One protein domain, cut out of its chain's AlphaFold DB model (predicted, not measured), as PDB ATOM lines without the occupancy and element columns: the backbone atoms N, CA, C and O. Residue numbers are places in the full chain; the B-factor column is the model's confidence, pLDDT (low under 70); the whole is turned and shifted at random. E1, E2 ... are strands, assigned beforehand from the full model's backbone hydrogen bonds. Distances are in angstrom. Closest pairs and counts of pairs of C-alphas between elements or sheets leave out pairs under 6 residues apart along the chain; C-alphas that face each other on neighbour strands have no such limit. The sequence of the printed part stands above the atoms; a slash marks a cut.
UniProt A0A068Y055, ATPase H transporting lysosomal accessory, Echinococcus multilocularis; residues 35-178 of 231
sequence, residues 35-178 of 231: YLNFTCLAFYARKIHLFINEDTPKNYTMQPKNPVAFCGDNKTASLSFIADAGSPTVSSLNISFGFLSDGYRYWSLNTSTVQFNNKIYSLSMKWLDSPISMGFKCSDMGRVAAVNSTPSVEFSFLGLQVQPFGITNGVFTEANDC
ATOM      1  N   TYR A  35     -81.332  -1.193  -0.582       86.81
ATOM      2  CA  TYR A  35     -82.423  -0.366  -0.082       86.81
ATOM      3  C   TYR A  35     -82.394  -0.340   1.441       86.81
ATOM      4  O   TYR A  35     -82.478  -1.376   2.098       86.81
ATOM      5  N   LEU A  36     -82.242   0.860   1.993       85.62
ATOM      6  CA  LEU A  36     -82.234   1.131   3.420       85.62
ATOM      7  C   LEU A  36     -83.484   1.940   3.746       85.62
ATOM      8  O   LEU A  36     -83.604   3.105   3.359       85.62
ATOM      9  N   ASN A  37     -84.415   1.294   4.441       85.88
ATOM     10  CA  ASN A  37     -85.672   1.897   4.846       85.88
ATOM     11  C   ASN A  37     -85.605   2.305   6.319       85.88
ATOM     12  O   ASN A  37     -85.579   1.446   7.202       85.88
ATOM     13  N   PHE A  38     -85.606   3.611   6.571       83.56
ATOM     14  CA  PHE A  38     -85.831   4.180   7.892       83.56
ATOM     15  C   PHE A  38     -87.086   5.055   7.872       83.56
ATOM     16  O   PHE A  38     -87.485   5.595   6.842       83.56
ATOM     17  N   THR A  39     -87.702   5.238   9.040       79.06
ATOM     18  CA  THR A  39     -88.941   6.020   9.187       79.06
ATOM     19  C   THR A  39     -88.798   7.469   8.722       79.06
ATOM     20  O   THR A  39     -89.761   8.046   8.226       79.06
ATOM     21  N   CYS A  40     -87.603   8.041   8.871       81.00
ATOM     22  CA  CYS A  40     -87.303   9.437   8.572       81.00
ATOM     23  C   CYS A  40     -86.326   9.634   7.400       81.00
ATOM     24  O   CYS A  40     -86.139  10.764   6.967       81.00
ATOM     25  N   LEU A  41     -85.715   8.561   6.885       88.38
ATOM     26  CA  LEU A  41     -84.718   8.613   5.815       88.38
ATOM     27  C   LEU A  41     -84.805   7.353   4.952       88.38
ATOM     28  O   LEU A  41     -84.797   6.238   5.466       88.38
ATOM     29  N   ALA A  42     -84.818   7.518   3.636       89.62
ATOM     30  CA  ALA A  42     -84.754   6.411   2.695       89.62
ATOM     31  C   ALA A  42     -83.509   6.570   1.827       89.62
ATOM     32  O   ALA A  42     -83.201   7.660   1.336       89.62
ATOM     33  N   PHE A  43     -82.785   5.471   1.648       90.94
ATOM     34  CA  PHE A  43     -81.605   5.417   0.799       90.94
ATOM     35  C   PHE A  43     -81.685   4.202  -0.114       90.94
ATOM     36  O   PHE A  43     -82.004   3.096   0.315       90.94
ATOM     37  N   TYR A  44     -81.382   4.423  -1.382       90.56
ATOM     38  CA  TYR A  44     -81.387   3.424  -2.428       90.56
ATOM     39  C   TYR A  44     -80.145   3.588  -3.300       90.56
ATOM     40  O   TYR A  44     -79.744   4.700  -3.639       90.56
ATOM     41  N   ALA A  45     -79.538   2.472  -3.683       89.69
ATOM     42  CA  ALA A  45     -78.491   2.442  -4.691       89.69
ATOM     43  C   ALA A  45     -78.599   1.144  -5.491       89.69
ATOM     44  O   ALA A  45     -78.773   0.071  -4.916       89.69
ATOM     45  N   ARG A  46     -78.452   1.212  -6.818       87.19
ATOM     46  CA  ARG A  46     -78.428  -0.001  -7.648       87.19
ATOM     47  C   ARG A  46     -77.132  -0.775  -7.427       87.19
ATOM     48  O   ARG A  46     -77.179  -1.975  -7.186       87.19
ATOM     49  N   LYS A  47     -75.984  -0.096  -7.522       84.69
ATOM     50  CA  LYS A  47     -74.648  -0.669  -7.284       84.69
ATOM     51  C   LYS A  47     -73.707   0.390  -6.716       84.69
ATOM     52  O   LYS A  47     -73.789   1.560  -7.082       84.69
ATOM     53  N   ILE A  48     -72.786  -0.038  -5.857       86.75
ATOM     54  CA  ILE A  48     -71.687   0.790  -5.353       86.75
ATOM     55  C   ILE A  48     -70.386   0.094  -5.734       86.75
ATOM     56  O   ILE A  48     -70.099  -0.995  -5.233       86.75
ATOM     57  N   HIS A  49     -69.632   0.711  -6.639       86.75
ATOM     58  CA  HIS A  49     -68.312   0.257  -7.047       86.75
ATOM     59  C   HIS A  49     -67.244   0.914  -6.181       86.75
ATOM     60  O   HIS A  49     -67.216   2.134  -6.032       86.75
ATOM     61  N   LEU A  50     -66.352   0.094  -5.642       87.50
ATOM     62  CA  LEU A  50     -65.146   0.526  -4.956       87.50
ATOM     63  C   LEU A  50     -63.943   0.291  -5.861       87.50
ATOM     64  O   LEU A  50     -63.744  -0.833  -6.327       87.50
ATOM     65  N   PHE A  51     -63.123   1.322  -6.025       84.94
ATOM     66  CA  PHE A  51     -61.815   1.248  -6.654       84.94
ATOM     67  C   PHE A  51     -60.759   1.542  -5.592       84.94
ATOM     68  O   PHE A  51     -60.763   2.604  -4.973       84.94
ATOM     69  N   ILE A  52     -59.852   0.596  -5.373       84.94
ATOM     70  CA  ILE A  52     -58.678   0.809  -4.527       84.94
ATOM     71  C   ILE A  52     -57.460   0.728  -5.437       84.94
ATOM     72  O   ILE A  52     -57.244  -0.295  -6.094       84.94
ATOM     73  N   ASN A  53     -56.662   1.794  -5.471       76.12
ATOM     74  CA  ASN A  53     -55.387   1.808  -6.185       76.12
ATOM     75  C   ASN A  53     -54.308   1.118  -5.328       76.12
ATOM     76  O   ASN A  53     -53.455   1.770  -4.729       76.12
ATOM     77  N   GLU A  54     -54.405  -0.208  -5.236       68.00
ATOM     78  CA  GLU A  54     -53.320  -1.117  -4.834       68.00
ATOM     79  C   GLU A  54     -52.499  -1.551  -6.069       68.00
ATOM     80  O   GLU A  54     -52.727  -1.053  -7.171       68.00
ATOM     81  N   ASP A  55     -51.575  -2.512  -5.922       51.62
ATOM     82  CA  ASP A  55     -50.736  -3.048  -7.012       51.62
ATOM     83  C   ASP A  55     -51.536  -3.562  -8.233       51.62
ATOM     84  O   ASP A  55     -51.002  -3.648  -9.339       51.62
ATOM     85  N   THR A  56     -52.833  -3.866  -8.067       53.16
ATOM     86  CA  THR A  56     -53.784  -4.049  -9.179       53.16
ATOM     87  C   THR A  56     -55.122  -3.373  -8.855       53.16
ATOM     88  O   THR A  56     -55.688  -3.649  -7.793       53.16
ATOM     89  N   PRO A  57     -55.674  -2.524  -9.742       58.28
ATOM     90  CA  PRO A  57     -56.979  -1.914  -9.524       58.28
ATOM     91  C   PRO A  57     -58.060  -2.995  -9.585       58.28
ATOM     92  O   PRO A  57     -58.277  -3.627 -10.621       58.28
ATOM     93  N   LYS A  58     -58.728  -3.231  -8.454       63.47
ATOM     94  CA  LYS A  58     -59.827  -4.194  -8.336       63.47
ATOM     95  C   LYS A  58     -61.130  -3.470  -8.045       63.47
ATOM     96  O   LYS A  58     -61.177  -2.580  -7.199       63.47
ATOM     97  N   ASN A  59     -62.178  -3.904  -8.739       65.81
ATOM     98  CA  ASN A  59     -63.521  -3.364  -8.603       65.81
ATOM     99  C   ASN A  59     -64.312  -4.270  -7.663       65.81
ATOM    100  O   ASN A  59     -64.574  -5.425  -8.005       65.81
ATOM    101  N   TYR A  60     -64.720  -3.746  -6.512       70.00
ATOM    102  CA  TYR A  60     -65.594  -4.469  -5.588       70.00
ATOM    103  C   TYR A  60     -67.001  -3.883  -5.621       70.00
ATOM    104  O   TYR A  60     -67.176  -2.672  -5.742       70.00
ATOM    105  N   THR A  61     -68.008  -4.746  -5.508       72.06
ATOM    106  CA  THR A  61     -69.395  -4.339  -5.264       72.06
ATOM    107  C   THR A  61     -69.695  -4.468  -3.783       72.06
ATOM    108  O   THR A  61     -69.625  -5.569  -3.236       72.06
ATOM    109  N   MET A  62     -70.025  -3.356  -3.139       72.75
ATOM    110  CA  MET A  62     -70.271  -3.332  -1.699       72.75
ATOM    111  C   MET A  62     -71.719  -3.646  -1.357       72.75
ATOM    112  O   MET A  62     -72.629  -3.233  -2.071       72.75
ATOM    113  N   GLN A  63     -71.919  -4.323  -0.228       78.75
ATOM    114  CA  GLN A  63     -73.222  -4.473   0.414       78.75
ATOM    115  C   GLN A  63     -73.144  -3.858   1.816       78.75
ATOM    116  O   GLN A  63     -72.237  -4.222   2.574       78.75
ATOM    117  N   PRO A  64     -74.035  -2.917   2.167       81.38
ATOM    118  CA  PRO A  64     -74.011  -2.293   3.476       81.38
ATOM    119  C   PRO A  64     -74.436  -3.280   4.565       81.38
ATOM    120  O   PRO A  64     -75.405  -4.028   4.433       81.38
ATOM    121  N   LYS A  65     -73.713  -3.228   5.676       84.31
ATOM    122  CA  LYS A  65     -73.943  -3.930   6.932       84.31
ATOM    123  C   LYS A  65     -74.223  -2.907   8.025       84.31
ATOM    124  O   LYS A  65     -73.614  -1.837   8.059       84.31
ATOM    125  N   ASN A  66     -75.139  -3.262   8.923       85.44
ATOM    126  CA  ASN A  66     -75.494  -2.475  10.109       85.44
ATOM    127  C   ASN A  66     -75.756  -0.985   9.795       85.44
ATOM    128  O   ASN A  66     -75.068  -0.117  10.331       85.44
ATOM    129  N   PRO A  67     -76.715  -0.675   8.909       87.69
ATOM    130  CA  PRO A  67     -77.028   0.699   8.560       87.69
ATOM    131  C   PRO A  67     -77.686   1.400   9.760       87.69
ATOM    132  O   PRO A  67     -78.624   0.885  10.368       87.69
ATOM    133  N   VAL A  68     -77.190   2.585  10.098       89.50
ATOM    134  CA  VAL A  68     -77.682   3.441  11.179       89.50
ATOM    135  C   VAL A  68     -78.044   4.790  10.580       89.50
ATOM    136  O   VAL A  68     -77.196   5.442   9.972       89.50
ATOM    137  N   ALA A  69     -79.289   5.214  10.765       87.81
ATOM    138  CA  ALA A  69     -79.744   6.546  10.397       87.81
ATOM    139  C   ALA A  69     -80.191   7.316  11.641       87.81
ATOM    140  O   ALA A  69     -80.812   6.753  12.544       87.81
ATOM    141  N   PHE A  70     -79.883   8.607  11.671       89.12
ATOM    142  CA  PHE A  70     -80.316   9.539  12.701       89.12
ATOM    143  C   PHE A  70     -80.953  10.756  12.038       89.12
ATOM    144  O   PHE A  70     -80.401  11.310  11.094       89.12
ATOM    145  N   CYS A  71     -82.099  11.195  12.543       84.62
ATOM    146  CA  CYS A  71     -82.802  12.370  12.042       84.62
ATOM    147  C   CYS A  71     -83.039  13.318  13.216       84.62
ATOM    148  O   CYS A  71     -83.810  13.009  14.120       84.62
ATOM    149  N   GLY A  72     -82.334  14.443  13.226       75.50
ATOM    150  CA  GLY A  72     -82.486  15.517  14.197       75.50
ATOM    151  C   GLY A  72     -83.521  16.535  13.731       75.50
ATOM    152  O   GLY A  72     -83.335  17.161  12.689       75.50
ATOM    153  N   ASP A  73     -84.599  16.690  14.509       75.06
ATOM    154  CA  ASP A  73     -85.604  17.771  14.497       75.06
ATOM    155  C   ASP A  73     -85.779  18.527  13.159       75.06
ATOM    156  O   ASP A  73     -85.735  19.757  13.104       75.06
ATOM    157  N   ASN A  74     -85.956  17.784  12.058       76.94
ATOM    158  CA  ASN A  74     -86.157  18.263  10.681       76.94
ATOM    159  C   ASN A  74     -85.064  19.172  10.081       76.94
ATOM    160  O   ASN A  74     -85.267  19.732   9.006       76.94
ATOM    161  N   LYS A  75     -83.908  19.326  10.734       85.31
ATOM    162  CA  LYS A  75     -82.809  20.190  10.256       85.31
ATOM    163  C   LYS A  75     -81.558  19.419   9.888       85.31
ATOM    164  O   LYS A  75     -80.833  19.826   8.986       85.31
ATOM    165  N   THR A  76     -81.283  18.333  10.593       89.88
ATOM    166  CA  THR A  76     -80.088  17.527  10.374       89.88
ATOM    167  C   THR A  76     -80.492  16.075  10.235       89.88
ATOM    168  O   THR A  76     -81.326  15.577  10.978       89.88
ATOM    169  N   ALA A  77     -79.911  15.374   9.277       90.62
ATOM    170  CA  ALA A  77     -80.058  13.932   9.176       90.62
ATOM    171  C   ALA A  77     -78.693  13.332   8.871       90.62
ATOM    172  O   ALA A  77     -77.878  13.951   8.195       90.62
ATOM    173  N   SER A  78     -78.414  12.142   9.371       92.38
ATOM    174  CA  SER A  78     -77.195  11.423   9.055       92.38
ATOM    175  C   SER A  78     -77.491   9.962   8.779       92.38
ATOM    176  O   SER A  78     -78.396   9.360   9.356       92.38
ATOM    177  N   LEU A  79     -76.725   9.396   7.859       92.38
ATOM    178  CA  LEU A  79     -76.767   7.993   7.488       92.38
ATOM    179  C   LEU A  79     -75.347   7.456   7.557       92.38
ATOM    180  O   LEU A  79     -74.461   7.995   6.903       92.38
ATOM    181  N   SER A  80     -75.137   6.381   8.301       92.44
ATOM    182  CA  SER A  80     -73.870   5.659   8.338       92.44
ATOM    183  C   SER A  80     -74.088   4.171   8.125       92.44
ATOM    184  O   SER A  80     -75.045   3.608   8.649       92.44
ATOM    185  N   PHE A  81     -73.207   3.522   7.378       91.25
ATOM    186  CA  PHE A  81     -73.221   2.073   7.216       91.25
ATOM    187  C   PHE A  81     -71.806   1.541   7.039       91.25
ATOM    188  O   PHE A  81     -70.907   2.230   6.551       91.25
ATOM    189  N   ILE A  82     -71.622   0.281   7.419       90.25
ATOM    190  CA  ILE A  82     -70.348  -0.417   7.291       90.25
ATOM    191  C   ILE A  82     -70.385  -1.236   6.003       90.25
ATOM    192  O   ILE A  82     -71.401  -1.837   5.681       90.25
ATOM    193  N   ALA A  83     -69.300  -1.280   5.247       87.12
ATOM    194  CA  ALA A  83     -69.161  -2.126   4.073       87.12
ATOM    195  C   ALA A  83     -67.828  -2.868   4.130       87.12
ATOM    196  O   ALA A  83     -66.790  -2.277   4.433       87.12
ATOM    197  N   ASP A  84     -67.848  -4.157   3.805       83.38
ATOM    198  CA  ASP A  84     -66.617  -4.929   3.670       83.38
ATOM    199  C   ASP A  84     -66.034  -4.686   2.278       83.38
ATOM    200  O   ASP A  84     -66.695  -4.918   1.264       83.38
ATOM    201  N   ALA A  85     -64.791  -4.211   2.224       78.44
ATOM    202  CA  ALA A  85     -64.089  -3.968   0.965       78.44
ATOM    203  C   ALA A  85     -63.479  -5.246   0.374       78.44
ATOM    204  O   ALA A  85     -63.185  -5.280  -0.817       78.44
ATOM    205  N   GLY A  86     -63.284  -6.294   1.184       69.19
ATOM    206  CA  GLY A  86     -62.700  -7.563   0.731       69.19
ATOM    207  C   GLY A  86     -61.244  -7.456   0.251       69.19
ATOM    208  O   GLY A  86     -60.739  -8.404  -0.349       69.19
ATOM    209  N   SER A  87     -60.573  -6.325   0.504       72.38
ATOM    210  CA  SER A  87     -59.160  -6.095   0.195       72.38
ATOM    211  C   SER A  87     -58.268  -6.456   1.400       72.38
ATOM    212  O   SER A  87     -58.693  -6.313   2.550       72.38
ATOM    213  N   PRO A  88     -57.015  -6.899   1.166       68.31
ATOM    214  CA  PRO A  88     -56.038  -7.119   2.230       68.31
ATOM    215  C   PRO A  88     -55.570  -5.825   2.920       68.31
ATOM    216  O   PRO A  88     -55.143  -5.893   4.070       68.31
ATOM    217  N   THR A  89     -55.636  -4.658   2.264       71.62
ATOM    218  CA  THR A  89     -55.188  -3.380   2.859       71.62
ATOM    219  C   THR A  89     -56.317  -2.603   3.537       71.62
ATOM    220  O   THR A  89     -56.072  -1.828   4.467       71.62
ATOM    221  N   VAL A  90     -57.557  -2.823   3.090       78.44
ATOM    222  CA  VAL A  90     -58.770  -2.219   3.641       78.44
ATOM    223  C   VAL A  90     -59.817  -3.318   3.800       78.44
ATOM    224  O   VAL A  90     -60.424  -3.760   2.827       78.44
ATOM    225  N   SER A  91     -60.031  -3.765   5.038       80.25
ATOM    226  CA  SER A  91     -60.979  -4.840   5.356       80.25
ATOM    227  C   SER A  91     -62.419  -4.329   5.470       80.25
ATOM    228  O   SER A  91     -63.316  -4.854   4.811       80.25
ATOM    229  N   SER A  92     -62.630  -3.268   6.254       86.19
ATOM    230  CA  SER A  92     -63.937  -2.655   6.514       86.19
ATOM    231  C   SER A  92     -63.895  -1.139   6.339       86.19
ATOM    232  O   SER A  92     -62.978  -0.477   6.833       86.19
ATOM    233  N   LEU A  93     -64.927  -0.589   5.709       89.50
ATOM    234  CA  LEU A  93     -65.145   0.841   5.511       89.50
ATOM    235  C   LEU A  93     -66.419   1.258   6.233       89.50
ATOM    236  O   LEU A  93     -67.454   0.624   6.065       89.50
ATOM    237  N   ASN A  94     -66.367   2.340   6.998       92.38
ATOM    238  CA  ASN A  94     -67.560   2.979   7.540       92.38
ATOM    239  C   ASN A  94     -67.823   4.264   6.756       92.38
ATOM    240  O   ASN A  94     -67.028   5.199   6.821       92.38
ATOM    241  N   ILE A  95     -68.901   4.286   5.978       91.81
ATOM    242  CA  ILE A  95     -69.294   5.432   5.158       91.81
ATOM    243  C   ILE A  95     -70.378   6.185   5.914       91.81
ATOM    244  O   ILE A  95     -71.360   5.581   6.338       91.81
ATOM    245  N   SER A  96     -70.214   7.499   6.057       93.19
ATOM    246  CA  SER A  96     -71.209   8.369   6.672       93.19
ATOM    247  C   SER A  96     -71.526   9.588   5.811       93.19
ATOM    248  O   SER A  96     -70.642  10.241   5.255       93.19
ATOM    249  N   PHE A  97     -72.814   9.893   5.730       92.94
ATOM    250  CA  PHE A  97     -73.390  11.053   5.069       92.94
ATOM    251  C   PHE A  97     -74.118  11.900   6.108       92.94
ATOM    252  O   PHE A  97     -74.861  11.369   6.932       92.94
ATOM    253  N   GLY A  98     -73.909  13.208   6.068       92.75
ATOM    254  CA  GLY A  98     -74.601  14.203   6.870       92.75
ATOM    255  C   GLY A  98     -75.330  15.181   5.961       92.75
ATOM    256  O   GLY A  98     -74.725  15.840   5.116       92.75
ATOM    257  N   PHE A  99     -76.633  15.280   6.161       92.50
ATOM    258  CA  PHE A  99     -77.555  16.143   5.444       92.50
ATOM    259  C   PHE A  99     -77.963  17.303   6.336       92.50
ATOM    260  O   PHE A  99     -78.222  17.129   7.532       92.50
ATOM    261  N   LEU A 100     -78.041  18.485   5.740       92.31
ATOM    262  CA  LEU A 100     -78.490  19.694   6.408       92.31
ATOM    263  C   LEU A 100     -79.637  20.304   5.611       92.31
ATOM    264  O   LEU A 100     -79.596  20.337   4.383       92.31
ATOM    265  N   SER A 101     -80.666  20.761   6.313       89.94
ATOM    266  CA  SER A 101     -81.759  21.530   5.735       89.94
ATOM    267  C   SER A 101     -81.738  22.957   6.263       89.94
ATOM    268  O   SER A 101     -81.556  23.190   7.459       89.94
ATOM    269  N   ASP A 102     -82.039  23.908   5.379       84.75
ATOM    270  CA  ASP A 102     -82.211  25.324   5.721       84.75
ATOM    271  C   ASP A 102     -83.544  25.610   6.449       84.75
ATOM    272  O   ASP A 102     -83.940  26.760   6.640       84.75
ATOM    273  N   GLY A 103     -84.274  24.565   6.855       72.31
ATOM    274  CA  GLY A 103     -85.485  24.636   7.672       72.31
ATOM    275  C   GLY A 103     -86.697  24.011   6.991       72.31
ATOM    276  O   GLY A 103     -87.305  23.125   7.575       72.31
ATOM    277  N   TYR A 104     -87.050  24.456   5.775       69.69
ATOM    278  CA  TYR A 104     -88.241  23.949   5.055       69.69
ATOM    279  C   TYR A 104     -88.183  24.006   3.524       69.69
ATOM    280  O   TYR A 104     -89.122  23.558   2.872       69.69
ATOM    281  N   ARG A 105     -87.156  24.611   2.916       84.00
ATOM    282  CA  ARG A 105     -87.132  24.788   1.453       84.00
ATOM    283  C   ARG A 105     -86.246  23.757   0.789       84.00
ATOM    284  O   ARG A 105     -86.747  22.922   0.046       84.00
ATOM    285  N   TYR A 106     -84.961  23.799   1.113       90.19
ATOM    286  CA  TYR A 106     -83.952  22.956   0.500       90.19
ATOM    287  C   TYR A 106     -83.162  22.194   1.559       90.19
ATOM    288  O   TYR A 106     -83.118  22.565   2.739       90.19
ATOM    289  N   TRP A 107     -82.567  21.099   1.117       91.75
ATOM    290  CA  TRP A 107     -81.577  20.341   1.849       91.75
ATOM    291  C   TRP A 107     -80.401  20.022   0.936       91.75
ATOM    292  O   TRP A 107     -80.537  19.942  -0.288       91.75
ATOM    293  N   SER A 108     -79.242  19.838   1.551       92.00
ATOM    294  CA  SER A 108     -77.995  19.566   0.857       92.00
ATOM    295  C   SER A 108     -77.142  18.569   1.634       92.00
ATOM    296  O   SER A 108     -77.377  18.274   2.814       92.00
ATOM    297  N   LEU A 109     -76.155  18.001   0.944       92.69
ATOM    298  CA  LEU A 109     -75.133  17.172   1.567       92.69
ATOM    299  C   LEU A 109     -74.091  18.086   2.223       92.69
ATOM    300  O   LEU A 109     -73.333  18.760   1.531       92.69
ATOM    301  N   ASN A 110     -74.051  18.089   3.553       91.69
ATOM    302  CA  ASN A 110     -73.114  18.891   4.337       91.69
ATOM    303  C   ASN A 110     -71.785  18.156   4.546       91.69
ATOM    304  O   ASN A 110     -70.710  18.723   4.371       91.69
ATOM    305  N   THR A 111     -71.848  16.876   4.919       91.94
ATOM    306  CA  THR A 111     -70.655  16.067   5.178       91.94
ATOM    307  C   THR A 111     -70.757  14.705   4.510       91.94
ATOM    308  O   THR A 111     -71.785  14.040   4.544       91.94
ATOM    309  N   SER A 112     -69.660  14.260   3.911       94.19
ATOM    310  CA  SER A 112     -69.511  12.901   3.398       94.19
ATOM    311  C   SER A 112     -68.137  12.407   3.788       94.19
ATOM    312  O   SER A 112     -67.129  12.969   3.353       94.19
ATOM    313  N   THR A 113     -68.084  11.390   4.636       94.31
ATOM    314  CA  THR A 113     -66.820  10.861   5.141       94.31
ATOM    315  C   THR A 113     -66.790   9.348   5.058       94.31
ATOM    316  O   THR A 113     -67.817   8.673   5.097       94.31
ATOM    317  N   VAL A 114     -65.583   8.820   4.938       93.12
ATOM    318  CA  VAL A 114     -65.303   7.399   4.986       93.12
ATOM    319  C   VAL A 114     -64.199   7.146   5.997       93.12
ATOM    320  O   VAL A 114     -63.172   7.823   6.007       93.12
ATOM    321  N   GLN A 115     -64.412   6.168   6.865       92.31
ATOM    322  CA  GLN A 115     -63.455   5.758   7.874       92.31
ATOM    323  C   GLN A 115     -62.930   4.359   7.554       92.31
ATOM    324  O   GLN A 115     -63.700   3.408   7.430       92.31
ATOM    325  N   PHE A 116     -61.608   4.238   7.458       90.19
ATOM    326  CA  PHE A 116     -60.884   2.970   7.366       90.19
ATOM    327  C   PHE A 116     -59.520   3.105   8.036       90.19
ATOM    328  O   PHE A 116     -59.000   4.210   8.182       90.19
ATOM    329  N   ASN A 117     -58.941   1.987   8.483       87.50
ATOM    330  CA  ASN A 117     -57.652   1.974   9.189       87.50
ATOM    331  C   ASN A 117     -57.589   2.997  10.344       87.50
ATOM    332  O   ASN A 117     -56.564   3.631  10.584       87.50
ATOM    333  N   ASN A 118     -58.720   3.177  11.040       86.69
ATOM    334  CA  ASN A 118     -58.901   4.135  12.134       86.69
ATOM    335  C   ASN A 118     -58.690   5.621  11.778       86.69
ATOM    336  O   ASN A 118     -58.577   6.456  12.674       86.69
ATOM    337  N   LYS A 119     -58.665   5.967  10.487       90.62
ATOM    338  CA  LYS A 119     -58.587   7.342   9.986       90.62
ATOM    339  C   LYS A 119     -59.870   7.710   9.257       90.62
ATOM    340  O   LYS A 119     -60.493   6.859   8.630       90.62
ATOM    341  N   ILE A 120     -60.255   8.980   9.356       92.94
ATOM    342  CA  ILE A 120     -61.439   9.539   8.701       92.94
ATOM    343  C   ILE A 120     -60.968  10.363   7.505       92.94
ATOM    344  O   ILE A 120     -60.108  11.232   7.650       92.94
ATOM    345  N   TYR A 121     -61.547  10.095   6.343       93.75
ATOM    346  CA  TYR A 121     -61.270  10.785   5.093       93.75
ATOM    347  C   TYR A 121     -62.555  11.406   4.558       93.75
ATOM    348  O   TYR A 121     -63.607  10.768   4.553       93.75
ATOM    349  N   SER A 122     -62.483  12.646   4.087       93.69
ATOM    350  CA  SER A 122     -63.621  13.302   3.440       93.69
ATOM    351  C   SER A 122     -63.738  12.837   1.994       93.69
ATOM    352  O   SER A 122     -62.739  12.743   1.282       93.69
ATOM    353  N   LEU A 123     -64.954  12.557   1.542       92.19
ATOM    354  CA  LEU A 123     -65.230  12.220   0.150       92.19
ATOM    355  C   LEU A 123     -65.381  13.505  -0.666       92.19
ATOM    356  O   LEU A 123     -66.117  14.408  -0.272       92.19
ATOM    357  N   SER A 124     -64.701  13.581  -1.808       90.25
ATOM    358  CA  SER A 124     -64.781  14.721  -2.729       90.25
ATOM    359  C   SER A 124     -66.047  14.653  -3.592       90.25
ATOM    360  O   SER A 124     -65.967  14.517  -4.811       90.25
ATOM    361  N   MET A 125     -67.220  14.703  -2.961       87.69
ATOM    362  CA  MET A 125     -68.514  14.782  -3.645       87.69
ATOM    363  C   MET A 125     -69.236  16.076  -3.284       87.69
ATOM    364  O   MET A 125     -69.186  16.533  -2.146       87.69
ATOM    365  N   LYS A 126     -69.934  16.652  -4.262       84.75
ATOM    366  CA  LYS A 126     -70.822  17.797  -4.069       84.75
ATOM    367  C   LYS A 126     -72.163  17.475  -4.710       84.75
ATOM    368  O   LYS A 126     -72.202  17.105  -5.879       84.75
ATOM    369  N   TRP A 127     -73.238  17.588  -3.941       87.50
ATOM    370  CA  TRP A 127     -74.598  17.396  -4.441       87.50
ATOM    371  C   TRP A 127     -75.254  18.746  -4.699       87.50
ATOM    372  O   TRP A 127     -74.856  19.758  -4.117       87.50
ATOM    373  N   LEU A 128     -76.235  18.754  -5.597       87.00
ATOM    374  CA  LEU A 128     -77.073  19.920  -5.828       87.00
ATOM    375  C   LEU A 128     -78.136  20.007  -4.728       87.00
ATOM    376  O   LEU A 128     -78.662  18.981  -4.284       87.00
ATOM    377  N   ASP A 129     -78.466  21.227  -4.319       89.19
ATOM    378  CA  ASP A 129     -79.515  21.462  -3.332       89.19
ATOM    379  C   ASP A 129     -80.852  20.944  -3.865       89.19
ATOM    380  O   ASP A 129     -81.253  21.230  -4.996       89.19
ATOM    381  N   SER A 130     -81.537  20.151  -3.048       90.88
ATOM    382  CA  SER A 130     -82.796  19.511  -3.420       90.88
ATOM    383  C   SER A 130     -83.930  20.002  -2.522       90.88
ATOM    384  O   SER A 130     -83.697  20.275  -1.342       90.88
ATOM    385  N   PRO A 131     -85.158  20.169  -3.042       90.19
ATOM    386  CA  PRO A 131     -86.295  20.568  -2.220       90.19
ATOM    387  C   PRO A 131     -86.571  19.559  -1.098       90.19
ATOM    388  O   PRO A 131     -86.409  18.358  -1.292       90.19
ATOM    389  N   ILE A 132     -87.051  20.014   0.064       88.44
ATOM    390  CA  ILE A 132     -87.363  19.125   1.206       88.44
ATOM    391  C   ILE A 132     -88.472  18.111   0.903       88.44
ATOM    392  O   ILE A 132     -88.539  17.052   1.521       88.44
ATOM    393  N   SER A 133     -89.347  18.442  -0.046       87.56
ATOM    394  CA  SER A 133     -90.434  17.586  -0.509       87.56
ATOM    395  C   SER A 133     -89.993  16.576  -1.563       87.56
ATOM    396  O   SER A 133     -90.858  15.884  -2.085       87.56
ATOM    397  N   MET A 134     -88.707  16.543  -1.930       89.38
ATOM    398  CA  MET A 134     -88.157  15.709  -2.995       89.38
ATOM    399  C   MET A 134     -86.894  14.974  -2.536       89.38
ATOM    400  O   MET A 134     -86.107  15.469  -1.725       89.38
ATOM    401  N   GLY A 135     -86.689  13.778  -3.079       90.00
ATOM    402  CA  GLY A 135     -85.418  13.064  -2.980       90.00
ATOM    403  C   GLY A 135     -84.388  13.600  -3.972       90.00
ATOM    404  O   GLY A 135     -84.722  14.305  -4.914       90.00
ATOM    405  N   PHE A 136     -83.131  13.230  -3.790       92.06
ATOM    406  CA  PHE A 136     -82.072  13.403  -4.775       92.06
ATOM    407  C   PHE A 136     -81.857  12.077  -5.496       92.06
ATOM    408  O   PHE A 136     -81.777  11.036  -4.842       92.06
ATOM    409  N   LYS A 137     -81.756  12.099  -6.823       92.62
ATOM    410  CA  LYS A 137     -81.524  10.916  -7.653       92.62
ATOM    411  C   LYS A 137     -80.371  11.159  -8.615       92.62
ATOM    412  O   LYS A 137     -80.236  12.225  -9.196       92.62
ATOM    413  N   CYS A 138     -79.527  10.155  -8.800       91.19
ATOM    414  CA  CYS A 138     -78.438  10.209  -9.756       91.19
ATOM    415  C   CYS A 138     -78.193   8.837 -10.379       91.19
ATOM    416  O   CYS A 138     -77.932   7.857  -9.679       91.19
ATOM    417  N   SER A 139     -78.270   8.766 -11.708       89.81
ATOM    418  CA  SER A 139     -78.014   7.528 -12.454       89.81
ATOM    419  C   SER A 139     -76.549   7.099 -12.365       89.81
ATOM    420  O   SER A 139     -76.278   5.918 -12.166       89.81
ATOM    421  N   ASP A 140     -75.622   8.050 -12.465       88.06
ATOM    422  CA  ASP A 140     -74.186   7.834 -12.295       88.06
ATOM    423  C   ASP A 140     -73.560   9.099 -11.699       88.06
ATOM    424  O   ASP A 140     -73.641  10.176 -12.288       88.06
ATOM    425  N   MET A 141     -72.967   8.972 -10.511       84.88
ATOM    426  CA  MET A 141     -72.317  10.086  -9.814       84.88
ATOM    427  C   MET A 141     -70.838  10.261 -10.211       84.88
ATOM    428  O   MET A 141     -70.157  11.151  -9.700       84.88
ATOM    429  N   GLY A 142     -70.321   9.422 -11.110       86.31
ATOM    430  CA  GLY A 142     -68.909   9.391 -11.472       86.31
ATOM    431  C   GLY A 142     -68.037   8.804 -10.359       86.31
ATOM    432  O   GLY A 142     -68.513   8.071  -9.489       86.31
ATOM    433  N   ARG A 143     -66.731   9.100 -10.405       88.88
ATOM    434  CA  ARG A 143     -65.754   8.640  -9.408       88.88
ATOM    435  C   ARG A 143     -65.542   9.695  -8.330       88.88
ATOM    436  O   ARG A 143     -65.140  10.817  -8.616       88.88
ATOM    437  N   VAL A 144     -65.767   9.302  -7.086       90.81
ATOM    438  CA  VAL A 144     -65.586  10.119  -5.892       90.81
ATOM    439  C   VAL A 144     -64.395   9.592  -5.108       90.81
ATOM    440  O   VAL A 144     -64.456   8.502  -4.544       90.81
ATOM    441  N   ALA A 145     -63.324  10.376  -5.036       91.31
ATOM    442  CA  ALA A 145     -62.131  10.020  -4.276       91.31
ATOM    443  C   ALA A 145     -62.252  10.396  -2.791       91.31
ATOM    444  O   ALA A 145     -62.804  11.445  -2.437       91.31
ATOM    445  N   ALA A 146     -61.677   9.565  -1.922       91.69
ATOM    446  CA  ALA A 146     -61.379   9.926  -0.544       91.69
ATOM    447  C   ALA A 146     -60.144  10.842  -0.515       91.69
ATOM    448  O   ALA A 146     -59.037  10.443  -0.887       91.69
ATOM    449  N   VAL A 147     -60.334  12.087  -0.084       90.44
ATOM    450  CA  VAL A 147     -59.302  13.131  -0.108       90.44
ATOM    451  C   VAL A 147     -58.142  12.753   0.815       90.44
ATOM    452  O   VAL A 147     -58.358  12.393   1.971       90.44
ATOM    453  N   ASN A 148     -56.908  12.866   0.312       88.19
ATOM    454  CA  ASN A 148     -55.668  12.551   1.036       88.19
ATOM    455  C   ASN A 148     -55.612  11.116   1.603       88.19
ATOM    456  O   ASN A 148     -54.984  10.877   2.637       88.19
ATOM    457  N   SER A 149     -56.267  10.161   0.936       85.38
ATOM    458  CA  SER A 149     -56.210   8.744   1.297       85.38
ATOM    459  C   SER A 149     -54.954   8.053   0.755       85.38
ATOM    460  O   SER A 149     -54.548   8.257  -0.387       85.38
ATOM    461  N   THR A 150     -54.330   7.222   1.593       82.62
ATOM    462  CA  THR A 150     -53.261   6.294   1.203       82.62
ATOM    463  C   THR A 150     -53.597   4.906   1.762       82.62
ATOM    464  O   THR A 150     -53.626   4.751   2.988       82.62
ATOM    465  N   PRO A 151     -53.881   3.891   0.921       83.06
ATOM    466  CA  PRO A 151     -53.997   3.913  -0.548       83.06
ATOM    467  C   PRO A 151     -55.147   4.802  -1.055       83.06
ATOM    468  O   PRO A 151     -56.046   5.143  -0.289       83.06
ATOM    469  N   SER A 152     -55.112   5.187  -2.336       86.88
ATOM    470  CA  SER A 152     -56.178   5.997  -2.943       86.88
ATOM    471  C   SER A 152     -57.439   5.154  -3.100       86.88
ATOM    472  O   SER A 152     -57.435   4.166  -3.841       86.88
ATOM    473  N   VAL A 153     -58.502   5.548  -2.398       88.44
ATOM    474  CA  VAL A 153     -59.813   4.891  -2.437       88.44
ATOM    475  C   VAL A 153     -60.802   5.781  -3.179       88.44
ATOM    476  O   VAL A 153     -61.012   6.935  -2.803       88.44
ATOM    477  N   GLU A 154     -61.435   5.239  -4.213       90.44
ATOM    478  CA  GLU A 154     -62.471   5.909  -4.996       90.44
ATOM    479  C   GLU A 154     -63.765   5.088  -4.999       90.44
ATOM    480  O   GLU A 154     -63.756   3.858  -4.988       90.44
ATOM    481  N   PHE A 155     -64.895   5.782  -5.047       89.75
ATOM    482  CA  PHE A 155     -66.232   5.203  -5.064       89.75
ATOM    483  C   PHE A 155     -66.969   5.652  -6.318       89.75
ATOM    484  O   PHE A 155     -66.876   6.810  -6.707       89.75
ATOM    485  N   SER A 156     -67.753   4.769  -6.925       89.88
ATOM    486  CA  SER A 156     -68.738   5.147  -7.936       89.88
ATOM    487  C   SER A 156     -70.099   4.595  -7.543       89.88
ATOM    488  O   SER A 156     -70.260   3.399  -7.294       89.88
ATOM    489  N   PHE A 157     -71.069   5.500  -7.438       88.62
ATOM    490  CA  PHE A 157     -72.439   5.189  -7.056       88.62
ATOM    491  C   PHE A 157     -73.305   5.179  -8.309       88.62
ATOM    492  O   PHE A 157     -73.426   6.200  -8.989       88.62
ATOM    493  N   LEU A 158     -73.912   4.029  -8.593       88.75
ATOM    494  CA  LEU A 158     -74.752   3.819  -9.763       88.75
ATOM    495  C   LEU A 158     -76.209   3.663  -9.323       88.75
ATOM    496  O   LEU A 158     -76.532   2.815  -8.486       88.75
ATOM    497  N   GLY A 159     -77.087   4.487  -9.893       87.56
ATOM    498  CA  GLY A 159     -78.510   4.539  -9.568       87.56
ATOM    499  C   GLY A 159     -78.766   4.883  -8.102       87.56
ATOM    500  O   GLY A 159     -79.487   4.148  -7.434       87.56
ATOM    501  N   LEU A 160     -78.135   5.945  -7.601       91.19
ATOM    502  CA  LEU A 160     -78.297   6.441  -6.238       91.19
ATOM    503  C   LEU A 160     -79.586   7.256  -6.127       91.19
ATOM    504  O   LEU A 160     -79.841   8.133  -6.944       91.19
ATOM    505  N   GLN A 161     -80.385   6.991  -5.102       92.19
ATOM    506  CA  GLN A 161     -81.535   7.802  -4.732       92.19
ATOM    507  C   GLN A 161     -81.602   7.921  -3.215       92.19
ATOM    508  O   GLN A 161     -81.499   6.934  -2.492       92.19
ATOM    509  N   VAL A 162     -81.763   9.134  -2.711       91.88
ATOM    510  CA  VAL A 162     -81.742   9.399  -1.276       91.88
ATOM    511  C   VAL A 162     -82.700  10.516  -0.941       91.88
ATOM    512  O   VAL A 162     -82.781  11.522  -1.638       91.88
ATOM    513  N   GLN A 163     -83.429  10.334   0.146       91.50
ATOM    514  CA  GLN A 163     -84.348  11.333   0.638       91.50
ATOM    515  C   GLN A 163     -84.207  11.384   2.166       91.50
ATOM    516  O   GLN A 163     -84.583  10.436   2.849       91.50
ATOM    517  N   PRO A 164     -83.589  12.441   2.716       88.38
ATOM    518  CA  PRO A 164     -83.360  12.562   4.155       88.38
ATOM    519  C   PRO A 164     -84.488  13.274   4.910       88.38
ATOM    520  O   PRO A 164     -84.522  13.210   6.133       88.38
ATOM    521  N   PHE A 165     -85.393  13.958   4.205       86.81
ATOM    522  CA  PHE A 165     -86.495  14.720   4.793       86.81
ATOM    523  C   PHE A 165     -87.786  14.533   3.983       86.81
ATOM    524  O   PHE A 165     -87.759  14.120   2.823       86.81
ATOM    525  N   GLY A 166     -88.935  14.825   4.601       81.44
ATOM    526  CA  GLY A 166     -90.228  14.832   3.903       81.44
ATOM    527  C   GLY A 166     -90.724  13.455   3.442       81.44
ATOM    528  O   GLY A 166     -91.566  13.383   2.551       81.44
ATOM    529  N   ILE A 167     -90.204  12.367   4.015       82.19
ATOM    530  CA  ILE A 167     -90.675  11.007   3.729       82.19
ATOM    531  C   ILE A 167     -91.937  10.704   4.525       82.19
ATOM    532  O   ILE A 167     -92.003  10.926   5.734       82.19
ATOM    533  N   THR A 168     -92.899  10.076   3.858       74.44
ATOM    534  CA  THR A 168     -94.031   9.403   4.494       74.44
ATOM    535  C   THR A 168     -93.842   7.888   4.388       74.44
ATOM    536  O   THR A 168     -93.843   7.340   3.288       74.44
ATOM    537  N   ASN A 169     -93.694   7.197   5.523       72.06
ATOM    538  CA  ASN A 169     -93.644   5.726   5.619       72.06
ATOM    539  C   ASN A 169     -92.510   5.026   4.835       72.06
ATOM    540  O   ASN A 169     -92.697   3.915   4.344       72.06
ATOM    541  N   GLY A 170     -91.336   5.651   4.700       69.19
ATOM    542  CA  GLY A 170     -90.186   5.043   4.011       69.19
ATOM    543  C   GLY A 170     -90.291   5.013   2.481       69.19
ATOM    544  O   GLY A 170     -89.411   4.472   1.812       69.19
ATOM    545  N   VAL A 171     -91.356   5.584   1.914       79.38
ATOM    546  CA  VAL A 171     -91.577   5.634   0.467       79.38
ATOM    547  C   VAL A 171     -90.927   6.888  -0.102       79.38
ATOM    548  O   VAL A 171     -91.129   7.990   0.412       79.38
ATOM    549  N   PHE A 172     -90.154   6.713  -1.175       84.12
ATOM    550  CA  PHE A 172     -89.610   7.835  -1.927       84.12
ATOM    551  C   PHE A 172     -90.735   8.624  -2.586       84.12
ATOM    552  O   PHE A 172     -91.621   8.056  -3.225       84.12
ATOM    553  N   THR A 173     -90.661   9.938  -2.454       85.88
ATOM    554  CA  THR A 173     -91.477  10.860  -3.238       85.88
ATOM    555  C   THR A 173     -90.800  11.145  -4.586       85.88
ATOM    556  O   THR A 173     -89.855  10.459  -4.992       85.88
ATOM    557  N   GLU A 174     -91.271  12.173  -5.283       87.38
ATOM    558  CA  GLU A 174     -90.607  12.741  -6.453       87.38
ATOM    559  C   GLU A 174     -89.119  13.016  -6.187       87.38
ATOM    560  O   GLU A 174     -88.714  13.395  -5.085       87.38
ATOM    561  N   ALA A 175     -88.289  12.798  -7.205       88.19
ATOM    562  CA  ALA A 175     -86.848  12.940  -7.095       88.19
ATOM    563  C   ALA A 175     -86.334  14.035  -8.031       88.19
ATOM    564  O   ALA A 175     -86.749  14.119  -9.184       88.19
ATOM    565  N   ASN A 176     -85.409  14.838  -7.521       89.56
ATOM    566  CA  ASN A 176     -84.623  15.798  -8.270       89.56
ATOM    567  C   ASN A 176     -83.360  15.107  -8.794       89.56
ATOM    568  O   ASN A 176     -82.578  14.562  -8.007       89.56
ATOM    569  N   ASP A 177     -83.177  15.101 -10.109       89.94
ATOM    570  CA  ASP A 177     -82.027  14.458 -10.734       89.94
ATOM    571  C   ASP A 177     -80.745  15.302 -10.574       89.94
ATOM    572  O   ASP A 177     -80.766  16.532 -10.536       89.94
ATOM    573  N   CYS A 178     -79.595  14.631 -10.493       86.94
ATOM    574  CA  CYS A 178     -78.282  15.261 -10.320       86.94
ATOM    575  C   CYS A 178     -77.802  16.072 -11.532       86.94
ATOM    576  O   CYS A 178     -76.857  16.853 -11.415       86.94
TER     577      CYS A 178
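Overview. This is residues 35 to 178 of the 231 residues of the protein "ATPase H transporting lysosomal accessory" of Echinococcus multilocularis (UniProt A0A068Y055). Two twisted sheets lie face to face as an elongated sandwich, their strands crossed at 47 degrees: a five-strand sheet, E4 to E8, covers a branched six-strand sheet built round the long, bent strands E2, E10 and E9. The chain passes from one sheet to the other twice, once where E3 runs on into E4 and once through the long link from E8 to E9. The printed part has 144 residues with eleven named strands, E1 to E11 in order along the chain, and no named helix; the class is all strand. The five-strand sheet runs E4, E5, E6, E7, E8 and is antiparallel throughout, while in the branched sheet the one parallel pair is E9 and E11. The whole is compact, with a radius of gyration of the C-alphas of 15.0 A, and spans 47 by 27 by 24 A.

Along the chain. E1, residues 35 to 37, begins at C-alpha 35, (-82.423, -0.366, -0.082), and is 6.3 A long. E2, residues 42 to 52, covers 27.6 A and bends by 71 degrees at residue 46. E3, residues 58 to 61, is 10.1 A long and runs on into E4, residues 64 to 72, at 62 degrees across a break of 2 residues; E4 is 22.4 A long. E5, residues 76 to 84, is 27.0 A long, E6, residues 92 to 101, is 30.1 A, and E7, residues 106 to 116, is 31.3 A, ending at C-alpha 116, (-60.884, 2.970, 7.366). E8, residues 119 to 122, is 10.2 A long. E9, residues 135 to 145, covers 23.5 A and bends by 84 degrees at residue 139. E10, residues 153 to 163, covers 25.6 A and bends by 83 degrees at residue 159. E11, residues 175 to 177, is 6.2 A long and ends at C-alpha 177, (-82.027, 14.458, -10.734).

Arrangement. In the branched sheet E1, E2 and E3 form a meander, each strand the antiparallel neighbour of the one before. E1, beside residues 42 to 44, and E3, beside residues 48 to 51, lie on one side of E2, and E10 lies on the other side. N 36 and O 43 are 2.8 A apart across the hairpin E1 and E2, and N 50 and O 60 are 2.9 A apart across the hairpin E2 and E3. E2 and E10 are antiparallel at 171 degrees, with N 44 and O 161 at 2.7 A. E9 and E10 form a hairpin, with N 136 and O 162 at 2.8 A. On the other side of E9 lies E11, parallel at 39 degrees, with N 176 and O 135 at 2.7 A. E4 to E8 form the second meander, with E4 and E8 as edge strands. N 65 and O 82 of E4 and E5 are 2.7 A apart, N 99 and O 77 of E5 and E6 2.7 A, N 98 and O 111 of E6 and E7 2.7 A, and N 114 and O 121 of E7 and E8 2.8 A. In the sandwich, two sheets face to face, the facing parts are 10.2 A centre to centre. The closest C-alphas of E1 and E4, those of Leu 36 and Pro 67, are 7.3 A apart; E2 and E6, for instance, are apart.

Size, cuts and confidence. The C-alphas farthest apart, those of Asp 55 and Tyr 104, are 47.8 A from each other. The printed part has no cut. The long links are E8 to E9, 12 residues, and E10 to E11, 11 residues; in the former, residues 130 to 131 pair antiparallel with residues 106 to 107 of E7. The mean pLDDT of the printed part is 85.4, and residues 54 to 59, 86, 88, 104 and 170 are under 70.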